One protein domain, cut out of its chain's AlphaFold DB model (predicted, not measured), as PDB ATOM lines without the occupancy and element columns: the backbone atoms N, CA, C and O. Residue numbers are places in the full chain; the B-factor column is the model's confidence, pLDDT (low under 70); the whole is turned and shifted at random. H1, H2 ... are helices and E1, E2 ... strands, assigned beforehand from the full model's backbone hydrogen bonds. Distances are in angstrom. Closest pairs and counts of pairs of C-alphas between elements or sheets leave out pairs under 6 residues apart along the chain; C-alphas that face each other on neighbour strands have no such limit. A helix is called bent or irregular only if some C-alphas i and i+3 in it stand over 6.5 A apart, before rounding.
ATOM      1  N   ASP A 127     155.207 142.910 185.591       89.25
ATOM      2  CA  ASP A 127     154.105 142.521 186.456       89.25
ATOM      3  C   ASP A 127     153.676 141.081 186.140       89.25
ATOM      4  O   ASP A 127     153.236 140.753 185.037       89.25
ATOM      5  N   ALA A 128     153.821 140.194 187.122       90.25
ATOM      6  CA  ALA A 128     153.529 138.775 186.972       90.25
ATOM      7  C   ALA A 128     152.317 138.357 187.807       90.25
ATOM      8  O   ALA A 128     152.160 138.766 188.960       90.25
ATOM      9  N   THR A 129     151.487 137.488 187.241       93.75
ATOM     10  CA  THR A 129     150.439 136.771 187.975       93.75
ATOM     11  C   THR A 129     150.912 135.362 188.342       93.75
ATOM     12  O   THR A 129     151.786 134.811 187.668       93.75
ATOM     13  N   PRO A 130     150.350 134.739 189.397       92.19
ATOM     14  CA  PRO A 130     150.707 133.375 189.798       92.19
ATOM     15  C   PRO A 130     150.607 132.329 188.679       92.19
ATOM     16  O   PRO A 130     151.398 131.389 188.651       92.19
ATOM     17  N   ASP A 131     149.655 132.508 187.760       91.81
ATOM     18  CA  ASP A 131     149.377 131.622 186.627       91.81
ATOM     19  C   ASP A 131     149.944 132.126 185.289       91.81
ATOM     20  O   ASP A 131     149.715 131.499 184.257       91.81
ATOM     21  N   ALA A 132     150.674 133.248 185.291       91.44
ATOM     22  CA  ALA A 132     151.150 133.963 184.100       91.44
ATOM     23  C   ALA A 132     150.037 134.394 183.114       91.44
ATOM     24  O   ALA A 132     150.311 134.764 181.971       91.44
ATOM     25  N   ILE A 133     148.773 134.367 183.548       92.44
ATOM     26  CA  ILE A 133     147.613 134.796 182.763       92.44
ATOM     27  C   ILE A 133     147.277 136.249 183.142       92.44
ATOM     28  O   ILE A 133     147.216 136.561 184.335       92.44
ATOM     29  N   PRO A 134     147.008 137.153 182.182       94.44
ATOM     30  CA  PRO A 134     146.620 138.526 182.492       94.44
ATOM     31  C   PRO A 134     145.387 138.635 183.398       94.44
ATOM     32  O   PRO A 134     144.551 137.732 183.498       94.44
ATOM     33  N   VAL A 135     145.249 139.783 184.051       95.62
ATOM     34  CA  VAL A 135     144.004 140.204 184.689       95.62
ATOM     35  C   VAL A 135     143.354 141.256 183.806       95.62
ATOM     36  O   VAL A 135     143.882 142.358 183.658       95.62
ATOM     37  N   ILE A 136     142.203 140.906 183.237       96.38
ATOM     38  CA  ILE A 136     141.363 141.793 182.435       96.38
ATOM     39  C   ILE A 136     139.934 141.625 182.930       96.38
ATOM     40  O   ILE A 136     139.400 140.516 182.922       96.38
ATOM     41  N   GLY A 137     139.319 142.709 183.391       95.00
ATOM     42  CA  GLY A 137     137.952 142.644 183.893       95.00
ATOM     43  C   GLY A 137     137.615 143.713 184.925       95.00
ATOM     44  O   GLY A 137     138.508 144.401 185.428       95.00
ATOM     45  N   PRO A 138     136.324 143.848 185.258       92.94
ATOM     46  CA  PRO A 138     135.879 144.746 186.309       92.94
ATOM     47  C   PRO A 138     136.266 144.221 187.697       92.94
ATOM     48  O   PRO A 138     136.524 143.028 187.891       92.94
ATOM     49  N   VAL A 139     136.239 145.116 188.680       88.50
ATOM     50  CA  VAL A 139     136.226 144.765 190.107       88.50
ATOM     51  C   VAL A 139     134.945 145.253 190.767       88.50
ATOM     52  O   VAL A 139     134.389 146.283 190.389       88.50
ATOM     53  N   ASP A 140     134.504 144.546 191.806       84.00
ATOM     54  CA  ASP A 140     133.280 144.908 192.525       84.00
ATOM     55  C   ASP A 140     133.400 146.261 193.239       84.00
ATOM     56  O   ASP A 140     132.420 147.003 193.368       84.00
ATOM     57  N   ARG A 141     134.603 146.588 193.739       87.69
ATOM     58  CA  ARG A 141     134.887 147.830 194.467       87.69
ATOM     59  C   ARG A 141     136.301 148.354 194.169       87.69
ATOM     60  O   ARG A 141     137.255 147.615 194.401       87.69
ATOM     61  N   PRO A 142     136.450 149.631 193.760       88.19
ATOM     62  CA  PRO A 142     135.381 150.587 193.451       88.19
ATOM     63  C   PRO A 142     134.656 150.246 192.134       88.19
ATOM     64  O   PRO A 142     135.262 149.731 191.199       88.19
ATOM     65  N   ARG A 143     133.351 150.544 192.058       87.38
ATOM     66  CA  ARG A 143     132.562 150.345 190.830       87.38
ATOM     67  C   ARG A 143     133.108 151.207 189.691       87.38
ATOM     68  O   ARG A 143     133.479 152.353 189.918       87.38
ATOM     69  N   GLY A 144     133.113 150.655 188.478       87.44
ATOM     70  CA  GLY A 144     133.636 151.323 187.281       87.44
ATOM     71  C   GLY A 144     135.152 151.200 187.100       87.44
ATOM     72  O   GLY A 144     135.677 151.669 186.098       87.44
ATOM     73  N   PHE A 145     135.865 150.555 188.031       91.75
ATOM     74  CA  PHE A 145     137.287 150.270 187.869       91.75
ATOM     75  C   PHE A 145     137.502 148.984 187.063       91.75
ATOM     76  O   PHE A 145     136.891 147.948 187.343       91.75
ATOM     77  N   VAL A 146     138.397 149.055 186.076       93.81
ATOM     78  CA  VAL A 146     138.728 147.962 185.157       93.81
ATOM     79  C   VAL A 146     140.218 147.655 185.263       93.81
ATOM     80  O   VAL A 146     141.053 148.546 185.122       93.81
ATOM     81  N   PHE A 147     140.558 146.387 185.487       94.25
ATOM     82  CA  PHE A 147     141.929 145.907 185.377       94.25
ATOM     83  C   PHE A 147     142.285 145.572 183.927       94.25
ATOM     84  O   PHE A 147     141.478 144.994 183.200       94.25
ATOM     85  N   ALA A 148     143.525 145.887 183.559       95.38
ATOM     86  CA  ALA A 148     144.243 145.366 182.400       95.38
ATOM     87  C   ALA A 148     145.739 145.339 182.763       95.38
ATOM     88  O   ALA A 148     146.469 146.293 182.508       95.38
ATOM     89  N   THR A 149     146.168 144.297 183.475       94.75
ATOM     90  CA  THR A 149     147.505 144.183 184.097       94.75
ATOM     91  C   THR A 149     147.919 142.713 184.204       94.75
ATOM     92  O   THR A 149     147.160 141.818 183.834       94.75
ATOM     93  N   GLY A 150     149.113 142.436 184.722       93.88
ATOM     94  CA  GLY A 150     149.596 141.092 185.006       93.88
ATOM     95  C   GLY A 150     150.004 140.333 183.751       93.88
ATOM     96  O   GLY A 150     149.850 139.114 183.688       93.88
ATOM     97  N   PHE A 151     150.478 141.040 182.723       94.31
ATOM     98  CA  PHE A 151     150.746 140.440 181.416       94.31
ATOM     99  C   PHE A 151     151.963 139.513 181.402       94.31
ATOM    100  O   PHE A 151     152.191 138.842 180.395       94.31
ATOM    101  N   SER A 152     152.734 139.454 182.491       91.81
ATOM    102  CA  SER A 152     153.755 138.430 182.722       91.81
ATOM    103  C   SER A 152     154.748 138.315 181.555       91.81
ATOM    104  O   SER A 152     155.068 137.220 181.107       91.81
ATOM    105  N   GLY A 153     155.170 139.460 180.998       88.62
ATOM    106  CA  GLY A 153     156.126 139.558 179.880       88.62
ATOM    107  C   GLY A 153     155.509 139.542 178.474       88.62
ATOM    108  O   GLY A 153     156.168 139.921 177.510       88.62
ATOM    109  N   HIS A 154     154.224 139.203 178.337       88.44
ATOM    110  CA  HIS A 154     153.556 138.999 177.042       88.44
ATOM    111  C   HIS A 154     152.702 140.199 176.594       88.44
ATOM    112  O   HIS A 154     151.962 140.137 175.608       88.44
ATOM    113  N   GLY A 155     152.799 141.318 177.317       91.00
ATOM    114  CA  GLY A 155     151.924 142.478 177.144       91.00
ATOM    115  C   GLY A 155     152.086 143.196 175.807       91.00
ATOM    116  O   GLY A 155     151.115 143.753 175.309       91.00
ATOM    117  N   PHE A 156     153.267 143.149 175.181       90.62
ATOM    118  CA  PHE A 156     153.493 143.847 173.909       90.62
ATOM    119  C   PHE A 156     152.608 143.296 172.781       90.62
ATOM    120  O   PHE A 156     151.969 144.060 172.063       90.62
ATOM    121  N   GLY A 157     152.527 141.966 172.651       90.88
ATOM    122  CA  GLY A 157     151.674 141.323 171.648       90.88
ATOM    123  C   GLY A 157     150.185 141.393 171.994       90.88
ATOM    124  O   GLY A 157     149.352 141.546 171.104       90.88
ATOM    125  N   LEU A 158     149.844 141.313 173.285       92.19
ATOM    126  CA  LEU A 158     148.456 141.323 173.763       92.19
ATOM    127  C   LEU A 158     147.856 142.729 173.903       92.19
ATOM    128  O   LEU A 158     146.635 142.865 173.966       92.19
ATOM    129  N   GLY A 159     148.687 143.771 173.932       95.00
ATOM    130  CA  GLY A 159     148.286 145.155 174.188       95.00
ATOM    131  C   GLY A 159     147.105 145.645 173.342       95.00
ATOM    132  O   GLY A 159     146.155 146.168 173.923       95.00
ATOM    133  N   PRO A 160     147.086 145.437 172.008       96.50
ATOM    134  CA  PRO A 160     145.980 145.893 171.169       96.50
ATOM    135  C   PRO A 160     144.623 145.295 171.559       96.50
ATOM    136  O   PRO A 160     143.641 146.026 171.687       96.50
ATOM    137  N   ILE A 161     144.555 143.977 171.782       96.38
ATOM    138  CA  ILE A 161     143.291 143.324 172.147       96.38
ATOM    139  C   ILE A 161     142.910 143.620 173.600       96.38
ATOM    140  O   ILE A 161     141.746 143.897 173.875       96.38
ATOM    141  N   ALA A 162     143.876 143.645 174.519       96.44
ATOM    142  CA  ALA A 162     143.622 143.971 175.919       96.44
ATOM    143  C   ALA A 162     143.110 145.410 176.087       96.44
ATOM    144  O   ALA A 162     142.148 145.633 176.818       96.44
ATOM    145  N   GLY A 163     143.696 146.370 175.363       96.62
ATOM    146  CA  GLY A 163     143.250 147.763 175.352       96.62
ATOM    147  C   GLY A 163     141.832 147.915 174.804       96.62
ATOM    148  O   GLY A 163     141.015 148.609 175.407       96.62
ATOM    149  N   ARG A 164     141.503 147.207 173.715       97.56
ATOM    150  CA  ARG A 164     140.136 147.168 173.178       97.56
ATOM    151  C   ARG A 164     139.137 146.625 174.203       97.56
ATOM    152  O   ARG A 164     138.122 147.265 174.445       97.56
ATOM    153  N   LEU A 165     139.425 145.477 174.817       97.38
ATOM    154  CA  LEU A 165     138.527 144.854 175.797       97.38
ATOM    155  C   LEU A 165     138.352 145.726 177.048       97.38
ATOM    156  O   LEU A 165     137.248 145.830 177.575       97.38
ATOM    157  N   ALA A 166     139.417 146.387 177.507       96.25
ATOM    158  CA  ALA A 166     139.339 147.335 178.615       96.25
ATOM    159  C   ALA A 166     138.467 148.555 178.271       96.25
ATOM    160  O   ALA A 166     137.676 148.990 179.107       96.25
ATOM    161  N   ALA A 167     138.566 149.073 177.042       96.25
ATOM    162  CA  ALA A 167     137.713 150.159 176.563       96.25
ATOM    163  C   ALA A 167     136.236 149.736 176.458       96.25
ATOM    164  O   ALA A 167     135.369 150.476 176.913       96.25
ATOM    165  N   GLU A 168     135.948 148.539 175.936       97.12
ATOM    166  CA  GLU A 168     134.586 147.979 175.877       97.12
ATOM    167  C   GLU A 168     133.990 147.807 177.290       97.12
ATOM    168  O   GLU A 168     132.853 148.198 177.542       97.12
ATOM    169  N   LEU A 169     134.777 147.327 178.262       95.56
ATOM    170  CA  LEU A 169     134.339 147.256 179.663       95.56
ATOM    171  C   LEU A 169     134.042 148.631 180.261       95.56
ATOM    172  O   LEU A 169     133.061 148.773 180.988       95.56
ATOM    173  N   ALA A 170     134.889 149.622 179.985       93.31
ATOM    174  CA  ALA A 170     134.726 150.969 180.514       93.31
ATOM    175  C   ALA A 170     133.512 151.695 179.909       93.31
ATOM    176  O   ALA A 170     132.835 152.432 180.622       93.31
ATOM    177  N   ALA A 171     133.238 151.487 178.617       95.19
ATOM    178  CA  ALA A 171     132.139 152.135 177.904       95.19
ATOM    179  C   ALA A 171     130.799 151.404 178.081       95.19
ATOM    180  O   ALA A 171     129.791 152.033 178.395       95.19
ATOM    181  N   ASP A 172     130.796 150.080 177.916       94.69
ATOM    182  CA  ASP A 172     129.575 149.285 177.746       94.69
ATOM    183  C   ASP A 172     129.335 148.280 178.883       94.69
ATOM    184  O   ASP A 172     128.292 147.624 178.927       94.69
ATOM    185  N   GLY A 173     130.306 148.093 179.786       92.94
ATOM    186  CA  GLY A 173     130.236 147.098 180.865       92.94
ATOM    187  C   GLY A 173     130.306 145.640 180.391       92.94
ATOM    188  O   GLY A 173     130.113 144.723 181.190       92.94
ATOM    189  N   LYS A 174     130.585 145.404 179.104       94.62
ATOM    190  CA  LYS A 174     130.677 144.079 178.477       94.62
ATOM    191  C   LYS A 174     131.799 144.054 177.444       94.62
ATOM    192  O   LYS A 174     132.276 145.096 177.023       94.62
ATOM    193  N   THR A 175     132.206 142.861 177.033       97.19
ATOM    194  CA  THR A 175     133.289 142.646 176.066       97.19
ATOM    195  C   THR A 175     132.798 141.898 174.836       97.19
ATOM    196  O   THR A 175     131.819 141.154 174.883       97.19
ATOM    197  N   SER A 176     133.506 142.090 173.728       96.69
ATOM    198  CA  SER A 176     133.305 141.374 172.466       96.69
ATOM    199  C   SER A 176     133.821 139.929 172.484       96.69
ATOM    200  O   SER A 176     133.449 139.145 171.614       96.69
ATOM    201  N   LEU A 177     134.652 139.564 173.467       96.62
ATOM    202  CA  LEU A 177     135.210 138.223 173.666       96.62
ATOM    203  C   LEU A 177     134.946 137.731 175.089       96.62
ATOM    204  O   LEU A 177     134.908 138.532 176.017       96.62
ATOM    205  N   ASP A 178     134.841 136.415 175.285       95.75
ATOM    206  CA  ASP A 178     134.769 135.855 176.638       95.75
ATOM    207  C   ASP A 178     136.102 136.050 177.374       95.75
ATOM    208  O   ASP A 178     137.130 135.466 177.026       95.75
ATOM    209  N   ILE A 179     136.064 136.879 178.418       95.25
ATOM    210  CA  ILE A 179     137.208 137.181 179.278       95.25
ATOM    211  C   ILE A 179     137.114 136.522 180.654       95.25
ATOM    212  O   ILE A 179     137.882 136.875 181.550       95.25
ATOM    213  N   ARG A 180     136.197 135.567 180.870       93.56
ATOM    214  CA  ARG A 180     135.979 134.958 182.191       93.56
ATOM    215  C   ARG A 180     137.282 134.435 182.794       93.56
ATOM    216  O   ARG A 180     137.509 134.642 183.983       93.56
ATOM    217  N   GLY A 181     138.159 133.824 181.997       92.81
ATOM    218  CA  GLY A 181     139.475 133.338 182.437       92.81
ATOM    219  C   GLY A 181     140.426 134.418 182.974       92.81
ATOM    220  O   GLY A 181     141.286 134.110 183.792       92.81
ATOM    221  N   PHE A 182     140.237 135.683 182.588       94.62
ATOM    222  CA  PHE A 182     141.083 136.812 182.986       94.62
ATOM    223  C   PHE A 182     140.557 137.571 184.214       94.62
ATOM    224  O   PHE A 182     141.206 138.509 184.675       94.62
ATOM    225  N   ARG A 183     139.414 137.173 184.792       93.94
ATOM    226  CA  ARG A 183     138.842 137.841 185.973       93.94
ATOM    227  C   ARG A 183     139.811 137.827 187.160       93.94
ATOM    228  O   ARG A 183     140.486 136.826 187.405       93.94
ATOM    229  N   PHE A 184     139.838 138.912 187.931       93.94
ATOM    230  CA  PHE A 184     140.676 139.023 189.133       93.94
ATOM    231  C   PHE A 184     140.239 138.059 190.248       93.94
ATOM    232  O   PHE A 184     141.074 137.505 190.961       93.94
ATOM    233  N   SER A 185     138.932 137.799 190.368       92.69
ATOM    234  CA  SER A 185     138.360 136.944 191.418       92.69
ATOM    235  C   SER A 185     138.856 135.493 191.377       92.69
ATOM    236  O   SER A 185     138.795 134.804 192.394       92.69
ATOM    237  N   ARG A 186     139.438 135.037 190.255       93.88
ATOM    238  CA  ARG A 186     139.950 133.666 190.101       93.88
ATOM    239  C   ARG A 186     140.984 133.281 191.165       93.88
ATOM    240  O   ARG A 186     141.043 132.120 191.554       93.88
ATOM    241  N   PHE A 187     141.755 134.246 191.676       92.44
ATOM    242  CA  PHE A 187     142.735 133.996 192.736       92.44
ATOM    243  C   PHE A 187     142.072 133.675 194.081       92.44
ATOM    244  O   PHE A 187     142.583 132.847 194.826       92.44
ATOM    245  N   ALA A 188     140.927 134.297 194.382       90.88
ATOM    246  CA  ALA A 188     140.152 134.013 195.591       90.88
ATOM    247  C   ALA A 188     139.316 132.731 195.450       90.88
ATOM    248  O   ALA A 188     139.119 132.011 196.423       90.88
ATOM    249  N   GLU A 189     138.860 132.427 194.233       92.56
ATOM    250  CA  GLU A 189     138.110 131.208 193.900       92.56
ATOM    251  C   GLU A 189     138.992 129.943 193.856       92.56
ATOM    252  O   GLU A 189     138.471 128.840 193.718       92.56
ATOM    253  N   GLY A 190     140.322 130.082 193.918       89.62
ATOM    254  CA  GLY A 190     141.258 128.969 193.723       89.62
ATOM    255  C   GLY A 190     141.343 128.474 192.274       89.62
ATOM    256  O   GLY A 190     141.975 127.457 192.006       89.62
ATOM    257  N   ALA A 191     140.753 129.202 191.321       90.94
ATOM    258  CA  ALA A 191     140.770 128.903 189.891       90.94
ATOM    259  C   ALA A 191     142.058 129.420 189.219       90.94
ATOM    260  O   ALA A 191     142.011 130.090 188.186       90.94
ATOM    261  N   ILE A 192     143.203 129.148 189.847       88.94
ATOM    262  CA  ILE A 192     144.532 129.551 189.378       88.94
ATOM    263  C   ILE A 192     144.994 128.534 188.335       88.94
ATOM    264  O   ILE A 192     145.042 127.335 188.610       88.94
ATOM    265  N   GLY A 193     145.294 129.011 187.127       82.25
ATOM    266  CA  GLY A 193     145.771 128.157 186.045       82.25
ATOM    267  C   GLY A 193     147.183 127.615 186.287       82.25
ATOM    268  O   GLY A 193     147.962 128.162 187.064       82.25
ATOM    269  N   GLU A 194     147.532 126.551 185.570       78.94
ATOM    270  CA  GLU A 194     148.921 126.102 185.461       78.94
ATOM    271  C   GLU A 194     149.670 126.994 184.452       78.94
ATOM    272  O   GLU A 194     149.234 127.073 183.295       78.94
ATOM    273  N   PRO A 195     150.784 127.649 184.838       70.44
ATOM    274  CA  PRO A 195     151.587 128.437 183.910       70.44
ATOM    275  C   PRO A 195     152.119 127.541 182.786       70.44
ATOM    276  O   PRO A 195     152.831 126.570 183.042       70.44
ATOM    277  N   ARG A 196     151.779 127.853 181.530       68.06
ATOM    278  CA  ARG A 196     152.247 127.086 180.353       68.06
ATOM    279  C   ARG A 196     153.496 127.670 179.700       68.06
ATOM    280  O   ARG A 196     154.179 126.978 178.958       68.06
ATOM    281  N   SER A 197     153.776 128.935 179.975       61.41
ATOM    282  CA  SER A 197     154.983 129.641 179.570       61.41
ATOM    283  C   SER A 197     155.262 130.692 180.635       61.41
ATOM    284  O   SER A 197     154.357 131.414 181.056       61.41
ATOM    285  N   VAL A 198     156.496 130.713 181.123       56.94
ATOM    286  CA  VAL A 198     156.991 131.702 182.075       56.94
ATOM    287  C   VAL A 198     158.349 132.107 181.536       56.94
ATOM    288  O   VAL A 198     159.250 131.275 181.562       56.94
ATOM    289  N   LEU A 199     158.449 133.358 181.071       51.94
ATOM    290  CA  LEU A 199     159.642 133.965 180.462       51.94
ATOM    291  C   LEU A 199     160.049 133.355 179.110       51.94
ATOM    292  O   LEU A 199     160.498 132.191 179.059       51.94
TER     293      LEU A 199
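This is residues 127 to 199 of the 199 residues of a protein of Betaproteobacteria bacterium (UniProt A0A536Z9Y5). A small two-stranded hairpin, E1 and E2, lies between a long kinked helix, H1, which runs lengthwise over it, and one short helix turn, H2, near E1 on the other side. Loops make up much of the rest, and residues 188 to 199 form a peripheral tail with no named element. The printed part has 73 residues, with two named strands and two named helices in the order E1, E2, H1, H2; the sheet, order E1 - E2, is antiparallel. The class is mixed, helices and strands, with under half of the residues in named elements. The whole is compact, with a radius of gyration of the C-alphas of 12.0 A and spans of 33 by 28 by 20 A.

Find C-alpha 135 at (144.004, 140.204, 184.689); from there strand E1, residues 135 to 138, runs 9.4 A. Strand E2, residues 146 to 149, runs 9.6 A. Find C-alpha 155 at (151.924, 142.478, 177.144), where helix H1, residues 155 to 172, begins; it runs 23.4 A. It has a kink of 37 degrees near residue 162 and is irregular: C-alphas 157 and 160 are 7.3 A apart. Helix H2, residues 184 to 187, spans 6.5 A and ends at C-alpha 187 at (142.735, 133.996, 192.736); it is only just irregular, with C-alphas 184 and 187 6.52 A apart.

Look first at the hairpin of E1 and E2, antiparallel at 175 degrees: N 135 and O 149 are 2.8 A apart and N 147 and O 137 2.9 A, both within hydrogen-bond range. The closest C-alphas of E2 and H1 are those of Ala 148 and Ala 166, 6.5 A; of E1 and H1, Ile 136 and Ala 166, 7.0 A. The closest C-alphas of E1 and H2 are those of Val 135 and Phe 184, 5.7 A. H1 and H2 are apart. In H1, 12 of 14 O i to N i+4 pairs are within hydrogen-bond range; H2 is too short for such a pair, and its one O i to N i+3 pair is within range.

The C-alphas of Asp 172 and Leu 199, the two farthest apart, are 33.9 A from each other. The printed part has no cut and ends at the chain's last residue. The link from H1 to H2 is long, with 11 residues. Look in the B-factor column for residues 196 to 199, under 70; the mean pLDDT of the printed part is 90.6.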